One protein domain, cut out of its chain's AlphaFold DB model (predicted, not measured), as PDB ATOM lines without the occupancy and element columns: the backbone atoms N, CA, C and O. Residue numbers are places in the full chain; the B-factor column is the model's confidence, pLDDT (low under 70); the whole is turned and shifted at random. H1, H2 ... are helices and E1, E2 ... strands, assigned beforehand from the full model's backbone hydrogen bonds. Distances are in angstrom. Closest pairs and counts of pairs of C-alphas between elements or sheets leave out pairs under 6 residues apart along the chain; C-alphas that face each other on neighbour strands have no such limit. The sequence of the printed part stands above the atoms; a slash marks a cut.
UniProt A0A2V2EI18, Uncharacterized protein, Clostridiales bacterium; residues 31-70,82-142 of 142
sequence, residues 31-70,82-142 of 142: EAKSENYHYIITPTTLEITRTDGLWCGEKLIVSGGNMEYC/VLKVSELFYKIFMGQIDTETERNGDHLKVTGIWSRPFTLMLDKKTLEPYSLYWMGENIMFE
ATOM      1  N   GLU A  31      47.522 122.585   6.827       77.69
ATOM      2  CA  GLU A  31      48.649 121.696   6.597       77.69
ATOM      3  C   GLU A  31      48.924 120.924   7.888       77.69
ATOM      4  O   GLU A  31      48.890 121.481   8.987       77.69
ATOM      5  N   ALA A  32      49.142 119.618   7.778       73.19
ATOM      6  CA  ALA A  32      49.488 118.794   8.922       73.19
ATOM      7  C   ALA A  32      50.512 117.724   8.555       73.19
ATOM      8  O   ALA A  32      50.612 117.303   7.402       73.19
ATOM      9  N   LYS A  33      51.274 117.249   9.541       79.50
ATOM     10  CA  LYS A  33      52.314 116.230   9.366       79.50
ATOM     11  C   LYS A  33      52.264 115.180  10.471       79.50
ATOM     12  O   LYS A  33      51.950 115.468  11.627       79.50
ATOM     13  N   SER A  34      52.598 113.953  10.102       74.38
ATOM     14  CA  SER A  34      52.944 112.857  11.007       74.38
ATOM     15  C   SER A  34      54.304 112.285  10.590       74.38
ATOM     16  O   SER A  34      54.939 112.795   9.668       74.38
ATOM     17  N   GLU A  35      54.779 111.241  11.270       72.69
ATOM     18  CA  GLU A  35      56.113 110.669  11.035       72.69
ATOM     19  C   GLU A  35      56.376 110.327   9.558       72.69
ATOM     20  O   GLU A  35      57.454 110.611   9.043       72.69
ATOM     21  N   ASN A  36      55.376 109.778   8.864       66.75
ATOM     22  CA  ASN A  36      55.529 109.274   7.497       66.75
ATOM     23  C   ASN A  36      54.636 109.985   6.475       66.75
ATOM     24  O   ASN A  36      54.613 109.583   5.311       66.75
ATOM     25  N   TYR A  37      53.881 111.009   6.877       72.31
ATOM     26  CA  TYR A  37      52.859 111.602   6.023       72.31
ATOM     27  C   TYR A  37      52.770 113.114   6.181       72.31
ATOM     28  O   TYR A  37      52.917 113.672   7.266       72.31
ATOM     29  N   HIS A  38      52.457 113.757   5.068       77.44
ATOM     30  CA  HIS A  38      52.078 115.148   4.952       77.44
ATOM     31  C   HIS A  38      50.636 115.216   4.441       77.44
ATOM     32  O   HIS A  38      50.268 114.468   3.532       77.44
ATOM     33  N   TYR A  39      49.830 116.087   5.039       73.25
ATOM     34  CA  TYR A  39      48.396 116.208   4.819       73.25
ATOM     35  C   TYR A  39      48.037 117.660   4.486       73.25
ATOM     36  O   TYR A  39      48.427 118.566   5.217       73.25
ATOM     37  N   ILE A  40      47.235 117.875   3.443       75.06
ATOM     38  CA  ILE A  40      46.599 119.167   3.144       75.06
ATOM     39  C   ILE A  40      45.090 118.970   3.221       75.06
ATOM     40  O   ILE A  40      44.518 118.238   2.413       75.06
ATOM     41  N   ILE A  41      44.451 119.601   4.204       68.12
ATOM     42  CA  ILE A  41      43.042 119.410   4.553       68.12
ATOM     43  C   ILE A  41      42.268 120.676   4.197       68.12
ATOM     44  O   ILE A  41      42.501 121.734   4.775       68.12
ATOM     45  N   THR A  42      41.302 120.555   3.297       61.94
ATOM     46  CA  THR A  42      40.345 121.619   2.969       61.94
ATOM     47  C   THR A  42      38.922 121.170   3.342       61.94
ATOM     48  O   THR A  42      38.740 120.052   3.840       61.94
ATOM     49  N   PRO A  43      37.871 121.978   3.112       54.94
ATOM     50  CA  PRO A  43      36.501 121.565   3.404       54.94
ATOM     51  C   PRO A  43      36.013 120.447   2.475       54.94
ATOM     52  O   PRO A  43      35.048 119.755   2.796       54.94
ATOM     53  N   THR A  44      36.641 120.287   1.308       53.88
ATOM     54  CA  THR A  44      36.179 119.382   0.246       53.88
ATOM     55  C   THR A  44      37.236 118.388  -0.220       53.88
ATOM     56  O   THR A  44      36.880 117.402  -0.878       53.88
ATOM     57  N   THR A  45      38.506 118.611   0.121       55.69
ATOM     58  CA  THR A  45      39.630 117.775  -0.307       55.69
ATOM     59  C   THR A  45      40.571 117.427   0.838       55.69
ATOM     60  O   THR A  45      40.742 118.187   1.791       55.69
ATOM     61  N   LEU A  46      41.208 116.265   0.714       62.50
ATOM     62  CA  LEU A  46      42.364 115.893   1.513       62.50
ATOM     63  C   LEU A  46      43.440 115.328   0.600       62.50
ATOM     64  O   LEU A  46      43.220 114.341  -0.107       62.50
ATOM     65  N   GLU A  47      44.592 115.980   0.610       70.62
ATOM     66  CA  GLU A  47      45.776 115.545  -0.110       70.62
ATOM     67  C   GLU A  47      46.764 114.898   0.856       70.62
ATOM     68  O   GLU A  47      47.081 115.478   1.891       70.62
ATOM     69  N   ILE A  48      47.254 113.708   0.522       68.94
ATOM     70  CA  ILE A  48      48.224 112.979   1.338       68.94
ATOM     71  C   ILE A  48      49.461 112.697   0.509       68.94
ATOM     72  O   ILE A  48      49.386 112.087  -0.560       68.94
ATOM     73  N   THR A  49      50.608 113.067   1.053       73.00
ATOM     74  CA  THR A  49      51.916 112.729   0.505       73.00
ATOM     75  C   THR A  49      52.671 111.928   1.550       73.00
ATOM     76  O   THR A  49      52.855 112.387   2.673       73.00
ATOM     77  N   ARG A  50      53.112 110.717   1.204       69.38
ATOM     78  CA  ARG A  50      53.947 109.913   2.101       69.38
ATOM     79  C   ARG A  50      55.405 110.327   1.945       69.38
ATOM     80  O   ARG A  50      55.883 110.492   0.827       69.38
ATOM     81  N   THR A  51      56.096 110.515   3.059       72.44
ATOM     82  CA  THR A  51      57.433 111.126   3.106       72.44
ATOM     83  C   THR A  51      58.569 110.100   3.179       72.44
ATOM     84  O   THR A  51      59.726 110.460   2.987       72.44
ATOM     85  N   ASP A  52      58.255 108.820   3.399       64.94
ATOM     86  CA  ASP A  52      59.222 107.722   3.578       64.94
ATOM     87  C   ASP A  52      59.658 107.021   2.268       64.94
ATOM     88  O   ASP A  52      60.497 106.121   2.283       64.94
ATOM     89  N   GLY A  53      59.073 107.397   1.127       54.34
ATOM     90  CA  GLY A  53      59.455 106.905  -0.197       54.34
ATOM     91  C   GLY A  53      59.095 105.449  -0.541       54.34
ATOM     92  O   GLY A  53      59.451 105.018  -1.635       54.34
ATOM     93  N   LEU A  54      58.380 104.683   0.301       53.66
ATOM     94  CA  LEU A  54      57.959 103.302  -0.057       53.66
ATOM     95  C   LEU A  54      56.589 103.249  -0.771       53.66
ATOM     96  O   LEU A  54      55.940 102.202  -0.795       53.66
ATOM     97  N   TRP A  55      56.136 104.371  -1.347       53.22
ATOM     98  CA  TRP A  55      54.888 104.476  -2.112       53.22
ATOM     99  C   TRP A  55      55.155 104.577  -3.623       53.22
ATOM    100  O   TRP A  55      56.051 105.298  -4.055       53.22
ATOM    101  N   CYS A  56      54.345 103.898  -4.442       43.78
ATOM    102  CA  CYS A  56      54.181 104.241  -5.854       43.78
ATOM    103  C   CYS A  56      53.194 105.413  -6.001       43.78
ATOM    104  O   CYS A  56      52.022 105.284  -5.658       43.78
ATOM    105  N   GLY A  57      53.663 106.536  -6.553       52.03
ATOM    106  CA  GLY A  57      52.869 107.750  -6.782       52.03
ATOM    107  C   GLY A  57      53.201 108.875  -5.797       52.03
ATOM    108  O   GLY A  57      53.510 108.629  -4.636       52.03
ATOM    109  N   GLU A  58      53.166 110.119  -6.279       54.81
ATOM    110  CA  GLU A  58      53.626 111.300  -5.527       54.81
ATOM    111  C   GLU A  58      52.586 111.819  -4.514       54.81
ATOM    112  O   GLU A  58      52.932 112.537  -3.573       54.81
ATOM    113  N   LYS A  59      51.302 111.491  -4.711       62.16
ATOM    114  CA  LYS A  59      50.185 112.128  -4.004       62.16
ATOM    115  C   LYS A  59      48.905 111.296  -4.095       62.16
ATOM    116  O   LYS A  59      48.577 110.787  -5.164       62.16
ATOM    117  N   LEU A  60      48.159 111.215  -2.997       58.09
ATOM    118  CA  LEU A  60      46.787 110.708  -2.955       58.09
ATOM    119  C   LEU A  60      45.833 111.885  -2.742       58.09
ATOM    120  O   LEU A  60      46.035 112.674  -1.824       58.09
ATOM    121  N   ILE A  61      44.809 112.005  -3.588       56.59
ATOM    122  CA  ILE A  61      43.790 113.056  -3.484       56.59
ATOM    123  C   ILE A  61      42.439 112.402  -3.217       56.59
ATOM    124  O   ILE A  61      41.964 111.575  -3.998       56.59
ATOM    125  N   VAL A  62      41.809 112.800  -2.117       52.19
ATOM    126  CA  VAL A  62      40.429 112.438  -1.792       52.19
ATOM    127  C   VAL A  62      39.563 113.670  -1.994       52.19
ATOM    128  O   VAL A  62      39.832 114.708  -1.391       52.19
ATOM    129  N   SER A  63      38.524 113.571  -2.824       47.44
ATOM    130  CA  SER A  63      37.583 114.673  -3.057       47.44
ATOM    131  C   SER A  63      36.144 114.162  -3.067       47.44
ATOM    132  O   SER A  63      35.829 113.162  -3.710       47.44
ATOM    133  N   GLY A  64      35.259 114.802  -2.295       38.47
ATOM    134  CA  GLY A  64      33.834 114.434  -2.261       38.47
ATOM    135  C   GLY A  64      33.545 112.962  -1.919       38.47
ATOM    136  O   GLY A  64      32.553 112.414  -2.388       38.47
ATOM    137  N   GLY A  65      34.421 112.305  -1.149       39.19
ATOM    138  CA  GLY A  65      34.309 110.880  -0.808       39.19
ATOM    139  C   GLY A  65      34.789 109.903  -1.890       39.19
ATOM    140  O   GLY A  65      34.818 108.702  -1.632       39.19
ATOM    141  N   ASN A  66      35.203 110.393  -3.061       35.12
ATOM    142  CA  ASN A  66      35.782 109.586  -4.132       35.12
ATOM    143  C   ASN A  66      37.311 109.708  -4.122       35.12
ATOM    144  O   ASN A  66      37.870 110.782  -3.882       35.12
ATOM    145  N   MET A  67      37.980 108.585  -4.378       42.75
ATOM    146  CA  MET A  67      39.434 108.491  -4.479       42.75
ATOM    147  C   MET A  67      39.803 108.240  -5.939       42.75
ATOM    148  O   MET A  67      39.351 107.258  -6.525       42.75
ATOM    149  N   GLU A  68      40.643 109.096  -6.513       42.00
ATOM    150  CA  GLU A  68      41.345 108.777  -7.754       42.00
ATOM    151  C   GLU A  68      42.725 108.246  -7.376       42.00
ATOM    152  O   GLU A  68      43.597 108.980  -6.913       42.00
ATOM    153  N   TYR A  69      42.905 106.937  -7.518       41.25
ATOM    154  CA  TYR A  69      44.198 106.284  -7.366       41.25
ATOM    155  C   TYR A  69      44.354 105.257  -8.481       41.25
ATOM    156  O   TYR A  69      43.381 104.593  -8.845       41.25
ATOM    157  N   CYS A  70      45.563 105.141  -9.033       37.56
ATOM    158  CA  CYS A  70      45.904 104.137 -10.036       37.56
ATOM    159  C   CYS A  70      45.425 102.744  -9.588       37.56
ATOM    160  O   CYS A  70      45.982 102.158  -8.666       37.56
ATOM    161  N   VAL A  82      41.393 108.170   6.177       46.47
ATOM    162  CA  VAL A  82      41.482 109.634   6.177       46.47
ATOM    163  C   VAL A  82      40.125 110.366   6.141       46.47
ATOM    164  O   VAL A  82      39.962 111.389   6.799       46.47
ATOM    165  N   LEU A  83      39.108 109.788   5.491       49.56
ATOM    166  CA  LEU A  83      37.715 110.256   5.555       49.56
ATOM    167  C   LEU A  83      37.182 110.366   6.990       49.56
ATOM    168  O   LEU A  83      36.471 111.310   7.309       49.56
ATOM    169  N   LYS A  84      37.569 109.439   7.870       59.09
ATOM    170  CA  LYS A  84      37.192 109.456   9.282       59.09
ATOM    171  C   LYS A  84      37.945 110.522  10.081       59.09
ATOM    172  O   LYS A  84      37.403 110.968  11.079       59.09
ATOM    173  N   VAL A  85      39.143 110.952   9.666       65.19
ATOM    174  CA  VAL A  85      39.852 112.079  10.311       65.19
ATOM    175  C   VAL A  85      39.123 113.385   9.999       65.19
ATOM    176  O   VAL A  85      38.792 114.141  10.908       65.19
ATOM    177  N   SER A  86      38.792 113.618   8.726       59.69
ATOM    178  CA  SER A  86      37.996 114.779   8.309       59.69
ATOM    179  C   SER A  86      36.589 114.752   8.904       59.69
ATOM    180  O   SER A  86      36.104 115.771   9.386       59.69
ATOM    181  N   GLU A  87      35.942 113.584   8.926       66.69
ATOM    182  CA  GLU A  87      34.640 113.409   9.566       66.69
ATOM    183  C   GLU A  87      34.727 113.640  11.079       66.69
ATOM    184  O   GLU A  87      33.844 114.283  11.641       66.69
ATOM    185  N   LEU A  88      35.794 113.181  11.736       73.88
ATOM    186  CA  LEU A  88      36.037 113.456  13.147       73.88
ATOM    187  C   LEU A  88      36.155 114.965  13.391       73.88
ATOM    188  O   LEU A  88      35.449 115.480  14.254       73.88
ATOM    189  N   PHE A  89      36.963 115.688  12.609       70.94
ATOM    190  CA  PHE A  89      37.066 117.148  12.722       70.94
ATOM    191  C   PHE A  89      35.735 117.848  12.489       70.94
ATOM    192  O   PHE A  89      35.317 118.661  13.313       70.94
ATOM    193  N   TYR A  90      35.039 117.494  11.409       64.06
ATOM    194  CA  TYR A  90      33.721 118.035  11.110       64.06
ATOM    195  C   TYR A  90      32.762 117.813  12.282       64.06
ATOM    196  O   TYR A  90      32.124 118.749  12.756       64.06
ATOM    197  N   LYS A  91      32.696 116.591  12.814       67.25
ATOM    198  CA  LYS A  91      31.804 116.269  13.926       67.25
ATOM    199  C   LYS A  91      32.181 116.988  15.223       67.25
ATOM    200  O   LYS A  91      31.274 117.375  15.953       67.25
ATOM    201  N   ILE A  92      33.472 117.188  15.499       73.94
ATOM    202  CA  ILE A  92      33.933 117.986  16.645       73.94
ATOM    203  C   ILE A  92      33.485 119.443  16.477       73.94
ATOM    204  O   ILE A  92      32.792 119.973  17.344       73.94
ATOM    205  N   PHE A  93      33.826 120.083  15.355       67.62
ATOM    206  CA  PHE A  93      33.562 121.512  15.146       67.62
ATOM    207  C   PHE A  93      32.075 121.840  14.988       67.62
ATOM    208  O   PHE A  93      31.639 122.922  15.375       67.62
ATOM    209  N   MET A  94      31.281 120.896  14.486       70.62
ATOM    210  CA  MET A  94      29.828 121.036  14.389       70.62
ATOM    211  C   MET A  94      29.091 120.644  15.679       70.62
ATOM    212  O   MET A  94      27.861 120.664  15.693       70.62
ATOM    213  N   GLY A  95      29.804 120.252  16.744       69.88
ATOM    214  CA  GLY A  95      29.197 119.825  18.009       69.88
ATOM    215  C   GLY A  95      28.333 118.566  17.882       69.88
ATOM    216  O   GLY A  95      27.362 118.403  18.613       69.88
ATOM    217  N   GLN A  96      28.649 117.689  16.924       72.56
ATOM    218  CA  GLN A  96      27.942 116.422  16.690       72.56
ATOM    219  C   GLN A  96      28.478 115.268  17.549       72.56
ATOM    220  O   GLN A  96      27.946 114.159  17.487       72.56
ATOM    221  N   ILE A  97      29.553 115.507  18.300       82.44
ATOM    222  CA  ILE A  97      30.111 114.583  19.286       82.44
ATOM    223  C   ILE A  97      30.174 115.310  20.624       82.44
ATOM    224  O   ILE A  97      30.619 116.459  20.689       82.44
ATOM    225  N   ASP A  98      29.781 114.613  21.686       87.19
ATOM    226  CA  ASP A  98      29.986 115.089  23.046       87.19
ATOM    227  C   ASP A  98      31.484 115.156  23.341       87.19
ATOM    228  O   ASP A  98      32.223 114.175  23.206       87.19
ATOM    229  N   THR A  99      31.932 116.341  23.737       87.81
ATOM    230  CA  THR A  99      33.331 116.591  24.058       87.81
ATOM    231  C   THR A  99      33.467 117.220  25.431       87.81
ATOM    232  O   THR A  99      32.642 118.021  25.870       87.81
ATOM    233  N   GLU A 100      34.547 116.858  26.107       91.62
ATOM    234  CA  GLU A 100      35.018 117.530  27.306       91.62
ATOM    235  C   GLU A 100      36.145 118.476  26.910       91.62
ATOM    236  O   GLU A 100      37.036 118.114  26.139       91.62
ATOM    237  N   THR A 101      36.095 119.704  27.421       90.00
ATOM    238  CA  THR A 101      37.128 120.710  27.163       90.00
ATOM    239  C   THR A 101      37.827 121.087  28.459       90.00
ATOM    240  O   THR A 101      37.201 121.563  29.406       90.00
ATOM    241  N   GLU A 102      39.146 120.938  28.474       93.38
ATOM    242  CA  GLU A 102      40.021 121.325  29.575       93.38
ATOM    243  C   GLU A 102      40.999 122.413  29.106       93.38
ATOM    244  O   GLU A 102      41.531 122.375  27.996       93.38
ATOM    245  N   ARG A 103      41.271 123.406  29.960       88.31
ATOM    246  CA  ARG A 103      42.335 124.387  29.701       88.31
ATOM    247  C   ARG A 103      43.671 123.803  30.141       88.31
ATOM    248  O   ARG A 103      43.854 123.568  31.331       88.31
ATOM    249  N   ASN A 104      44.614 123.663  29.216       84.38
ATOM    250  CA  ASN A 104      45.956 123.173  29.511       84.38
ATOM    251  C   ASN A 104      47.009 124.163  28.994       84.38
ATOM    252  O   ASN A 104      47.354 124.172  27.814       84.38
ATOM    253  N   GLY A 105      47.493 125.028  29.891       87.94
ATOM    254  CA  GLY A 105      48.462 126.070  29.549       87.94
ATOM    255  C   GLY A 105      47.952 126.994  28.437       87.94
ATOM    256  O   GLY A 105      46.903 127.644  28.587       87.94
ATOM    257  N   ASP A 106      48.707 127.023  27.338       89.94
ATOM    258  CA  ASP A 106      48.437 127.814  26.130       89.94
ATOM    259  C   ASP A 106      47.467 127.142  25.150       89.94
ATOM    260  O   ASP A 106      47.085 127.752  24.156       89.94
ATOM    261  N   HIS A 107      46.997 125.931  25.460       91.19
ATOM    262  CA  HIS A 107      46.097 125.179  24.596       91.19
ATOM    263  C   HIS A 107      44.753 124.871  25.272       91.19
ATOM    264  O   HIS A 107      44.620 124.824  26.504       91.19
ATOM    265  N   LEU A 108      43.740 124.633  24.443       89.50
ATOM    266  CA  LEU A 108      42.500 123.972  24.835       89.50
ATOM    267  C   LEU A 108      42.600 122.504  24.443       89.50
ATOM    268  O   LEU A 108      42.825 122.179  23.280       89.50
ATOM    269  N   LYS A 109      42.438 121.623  25.424       93.94
ATOM    270  CA  LYS A 109      42.385 120.183  25.213       93.94
ATOM    271  C   LYS A 109      40.925 119.781  25.070       93.94
ATOM    272  O   LYS A 109      40.164 119.896  26.027       93.94
ATOM    273  N   VAL A 110      40.555 119.312  23.889       90.19
ATOM    274  CA  VAL A 110      39.229 118.791  23.568       90.19
ATOM    275  C   VAL A 110      39.333 117.274  23.468       90.19
ATOM    276  O   VAL A 110      40.032 116.739  22.608       90.19
ATOM    277  N   THR A 111      38.653 116.565  24.358       93.31
ATOM    278  CA  THR A 111      38.600 115.099  24.359       93.31
ATOM    279  C   THR A 111      37.194 114.622  24.076       93.31
ATOM    280  O   THR A 111      36.226 115.208  24.550       93.31
ATOM    281  N   GLY A 112      37.073 113.528  23.341       89.19
ATOM    282  CA  GLY A 112      35.781 112.916  23.082       89.19
ATOM    283  C   GLY A 112      35.927 111.497  22.568       89.19
ATOM    284  O   GLY A 112      37.031 110.965  22.405       89.19
ATOM    285  N   ILE A 113      34.780 110.877  22.318       85.81
ATOM    286  CA  ILE A 113      34.698 109.538  21.748       85.81
ATOM    287  C   ILE A 113      33.718 109.591  20.585       85.81
ATOM    288  O   ILE A 113      32.573 109.995  20.749       85.81
ATOM    289  N   TRP A 114      34.166 109.139  19.416       78.75
ATOM    290  CA  TRP A 114      33.280 108.886  18.282       78.75
ATOM    291  C   TRP A 114      33.228 107.391  17.956       78.75
ATOM    292  O   TRP A 114      32.354 106.686  18.443       78.75
ATOM    293  N   SER A 115      34.201 106.885  17.190       79.88
ATOM    294  CA  SER A 115      34.434 105.443  16.985       79.88
ATOM    295  C   SER A 115      35.597 104.912  17.835       79.88
ATOM    296  O   SER A 115      35.636 103.739  18.211       79.88
ATOM    297  N   ARG A 116      36.535 105.800  18.174       79.94
ATOM    298  CA  ARG A 116      37.649 105.611  19.110       79.94
ATOM    299  C   ARG A 116      37.855 106.911  19.904       79.94
ATOM    300  O   ARG A 116      37.452 107.966  19.403       79.94
ATOM    301  N   PRO A 117      38.467 106.857  21.101       86.75
ATOM    302  CA  PRO A 117      38.841 108.058  21.841       86.75
ATOM    303  C   PRO A 117      39.816 108.917  21.038       86.75
ATOM    304  O   PRO A 117      40.729 108.374  20.414       86.75
ATOM    305  N   PHE A 118      39.640 110.232  21.083       87.94
ATOM    306  CA  PHE A 118      40.550 111.198  20.470       87.94
ATOM    307  C   PHE A 118      40.921 112.301  21.459       87.94
ATOM    308  O   PHE A 118      40.223 112.552  22.447       87.94
ATOM    309  N   THR A 119      42.030 112.980  21.185       90.56
ATOM    310  CA  THR A 119      42.414 114.219  21.867       90.56
ATOM    311  C   THR A 119      42.843 115.235  20.823       90.56
ATOM    312  O   THR A 119      43.827 115.013  20.125       90.56
ATOM    313  N   LEU A 120      42.101 116.333  20.726       89.44
ATOM    314  CA  LEU A 120      42.414 117.478  19.883       89.44
ATOM    315  C   LEU A 120      42.941 118.613  20.763       89.44
ATOM    316  O   LEU A 120      42.295 119.011  21.732       89.44
ATOM    317  N   MET A 121      44.111 119.130  20.424       91.25
ATOM    318  CA  MET A 121      44.677 120.333  21.018       91.25
ATOM    319  C   MET A 121      44.409 121.506  20.081       91.25
ATOM    320  O   MET A 121      44.718 121.421  18.895       91.25
ATOM    321  N   LEU A 122      43.860 122.592  20.617       86.69
ATOM    322  CA  LEU A 122      43.659 123.853  19.903       86.69
ATOM    323  C   LEU A 122      44.521 124.943  20.538       86.69
ATOM    324  O   LEU A 122      44.659 124.968  21.768       86.69
ATOM    325  N   ASP A 123      45.040 125.876  19.744       86.62
ATOM    326  CA  ASP A 123      45.598 127.114  20.287       86.62
ATOM    327  C   ASP A 123      44.491 127.883  21.021       86.62
ATOM    328  O   ASP A 123      43.381 128.084  20.524       86.62
ATOM    329  N   LYS A 124      44.758 128.307  22.253       83.50
ATOM    330  CA  LYS A 124      43.732 128.928  23.101       83.50
ATOM    331  C   LYS A 124      43.327 130.330  22.643       83.50
ATOM    332  O   LYS A 124      42.284 130.819  23.082       83.50
ATOM    333  N   LYS A 125      44.158 131.005  21.847       81.88
ATOM    334  CA  LYS A 125      43.925 132.368  21.356       81.88
ATOM    335  C   LYS A 125      43.221 132.352  20.006       81.88
ATOM    336  O   LYS A 125      42.281 133.125  19.836       81.88
ATOM    337  N   THR A 126      43.667 131.510  19.076       82.44
ATOM    338  CA  THR A 126      43.128 131.459  17.707       82.44
ATOM    339  C   THR A 126      42.048 130.398  17.530       82.44
ATOM    340  O   THR A 126      41.235 130.517  16.619       82.44
ATOM    341  N   LEU A 127      41.986 129.408  18.432       78.62
ATOM    342  CA  LEU A 127      41.158 128.198  18.319       78.62
ATOM    343  C   LEU A 127      41.519 127.315  17.118       78.62
ATOM    344  O   LEU A 127      40.774 126.391  16.791       78.62
ATOM    345  N   GLU A 128      42.662 127.568  16.486       80.75
ATOM    346  CA  GLU A 128      43.169 126.746  15.393       80.75
ATOM    347  C   GLU A 128      43.697 125.409  15.930       80.75
ATOM    348  O   GLU A 128      44.207 125.347  17.057       80.75
ATOM    349  N   PRO A 129      43.555 124.319  15.159       81.25
ATOM    350  CA  PRO A 129      44.083 123.023  15.551       81.25
ATOM    351  C   PRO A 129      45.609 123.066  15.653       81.25
ATOM    352  O   PRO A 129      46.281 123.602  14.782       81.25
ATOM    353  N   TYR A 130      46.140 122.483  16.726       85.44
ATOM    354  CA  TYR A 130      47.573 122.336  16.979       85.44
ATOM    355  C   TYR A 130      48.024 120.879  16.827       85.44
ATOM    356  O   TYR A 130      49.013 120.586  16.158       85.44
ATOM    357  N   SER A 131      47.289 119.938  17.429       89.12
ATOM    358  CA  SER A 131      47.548 118.508  17.244       89.12
ATOM    359  C   SER A 131      46.308 117.645  17.447       89.12
ATOM    360  O   SER A 131      45.418 117.987  18.225       89.12
ATOM    361  N   LEU A 132      46.259 116.499  16.771       87.94
ATOM    362  CA  LEU A 132      45.259 115.456  16.978       87.94
ATOM    363  C   LEU A 132      45.964 114.140  17.307       87.94
ATOM    364  O   LEU A 132      46.702 113.605  16.483       87.94
ATOM    365  N   TYR A 133      45.665 113.587  18.481       87.38
ATOM    366  CA  TYR A 133      46.012 112.213  18.818       87.38
ATOM    367  C   TYR A 133      44.811 111.296  18.604       87.38
ATOM    368  O   TYR A 133      43.769 111.453  19.256       87.38
ATOM    369  N   TRP A 134      44.957 110.329  17.701       82.31
ATOM    370  CA  TRP A 134      43.893 109.394  17.361       82.31
ATOM    371  C   TRP A 134      44.472 108.088  16.805       82.31
ATOM    372  O   TRP A 134      45.404 108.099  16.015       82.31
ATOM    373  N   MET A 135      43.944 106.942  17.251       78.19
ATOM    374  CA  MET A 135      44.401 105.601  16.832       78.19
ATOM    375  C   MET A 135      45.904 105.308  17.026       78.19
ATOM    376  O   MET A 135      46.461 104.455  16.347       78.19
ATOM    377  N   GLY A 136      46.558 105.953  17.995       75.19
ATOM    378  CA  GLY A 136      47.990 105.760  18.244       75.19
ATOM    379  C   GLY A 136      48.892 106.699  17.444       75.19
ATOM    380  O   GLY A 136      50.081 106.773  17.741       75.19
ATOM    381  N   GLU A 137      48.330 107.449  16.497       74.44
ATOM    382  CA  GLU A 137      49.042 108.446  15.707       74.44
ATOM    383  C   GLU A 137      48.884 109.842  16.312       74.44
ATOM    384  O   GLU A 137      47.844 110.179  16.883       74.44
ATOM    385  N   ASN A 138      49.931 110.656  16.172       83.56
ATOM    386  CA  ASN A 138      49.911 112.074  16.505       83.56
ATOM    387  C   ASN A 138      50.085 112.894  15.222       83.56
ATOM    388  O   ASN A 138      51.121 112.799  14.562       83.56
ATOM    389  N   ILE A 139      49.070 113.684  14.889       81.25
ATOM    390  CA  ILE A 139      49.019 114.547  13.710       81.25
ATOM    391  C   ILE A 139      49.253 115.980  14.186       81.25
ATOM    392  O   ILE A 139      48.469 116.488  14.986       81.25
ATOM    393  N   MET A 140      50.324 116.617  13.719       81.75
ATOM    394  CA  MET A 140      50.699 117.989  14.076       81.75
ATOM    395  C   MET A 140      50.260 118.956  12.981       81.75
ATOM    396  O   MET A 140      50.474 118.656  11.812       81.75
ATOM    397  N   PHE A 141      49.675 120.091  13.351       77.00
ATOM    398  CA  PHE A 141      49.222 121.135  12.428       77.00
ATOM    399  C   PHE A 141      50.277 122.244  12.313       77.00
ATOM    400  O   PHE A 141      50.953 122.542  13.304       77.00
ATOM    401  N   GLU A 142      50.424 122.819  11.117       71.31
ATOM    402  CA  GLU A 142      51.344 123.931  10.805       71.31
ATOM    403  C   GLU A 142      50.613 125.223  10.429       71.31
ATOM    404  O   GLU A 142      49.549 125.144   9.770       71.31
TER     405      GLU A 142
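What this domain is: This is residues 31 to 70 and 82 to 142 of the 142 residues of an uncharacterized protein of Clostridiales bacterium (UniProt A0A2V2EI18). One long, twisted sheet of ten strands curls round a single helix, H1, on one face, and its other face is bare of named helices. Two five-strand meanders, each strand the antiparallel neighbour of the one before, join side by side at E1 and E10, the first and last strands of the printed part. The printed part has 101 residues, with E1 to E5, then H1, then E6 to E10. The sheet's order is E5 E4 E3 E2 E1 E10 E9 E8 E7 E6, all antiparallel, and the class is mostly strand. The whole is compact, with a radius of gyration of the C-alphas of 14.4 A, but elongated, spanning 43 by 25 by 24 A.

How they stand to each other: Start at E1, residues 31 to 33, which forms a hairpin with E2, residues 37 to 41; there N 39 and O 32 are 2.8 A apart. E3, residues 45 to 50, follows, with N 47 and O 40 at 2.9 A. Next come E4, residues 60 to 63, with N 48 and O 60 at 2.8 A, and the edge strand E5, residues 66 to 68, with N 66 and O 63 at 2.9 A. H1, residues 82 to 93, is on the sheet, which curls round it; its closest C-alphas to E2 are those of Ser 86 and Ile 41, 7.8 A apart. In H1 every O i to N i+4 pair is within hydrogen-bond range. The other edge strand, E6, residues 99 to 104, pairs with E7, residues 107 to 113, through N 102 and O 109, 2.8 A. E8, residues 117 to 123, has N 120 and O 110 at 2.8 A; E9, residues 129 to 134, has N 133 and O 119 at 2.8 A. E10, residues 137 to 141, is staggered: residues 137 to 140 pair with E9, with N 139 and O 132 at 2.9 A, and residues 140 to 141 with E1, with N 33 and O 140 at 2.8 A.

Where its parts are: Find C-alpha 31 at (48.649, 121.696, 6.597), where E1 begins. C-alpha 82 at (41.482, 109.634, 6.177) begins H1, 16.9 A long. E7 measures 19.6 A and E8 20.3 A; E10 ends at C-alpha 141, (49.222, 121.135, 12.428).

The domain as a whole: The C-alphas of Cys 70 and Gly 105 are farthest apart, at 45.3 A. Residues 71 to 81 are not printed, and C-alphas 70 and 82 stand 17.7 A apart across this cut. Of the links printed whole, E3 to E4 is short and the others are tight. Mean pLDDT of the printed part is 72.1; 38 residues are under 70, among them residues 52 to 70.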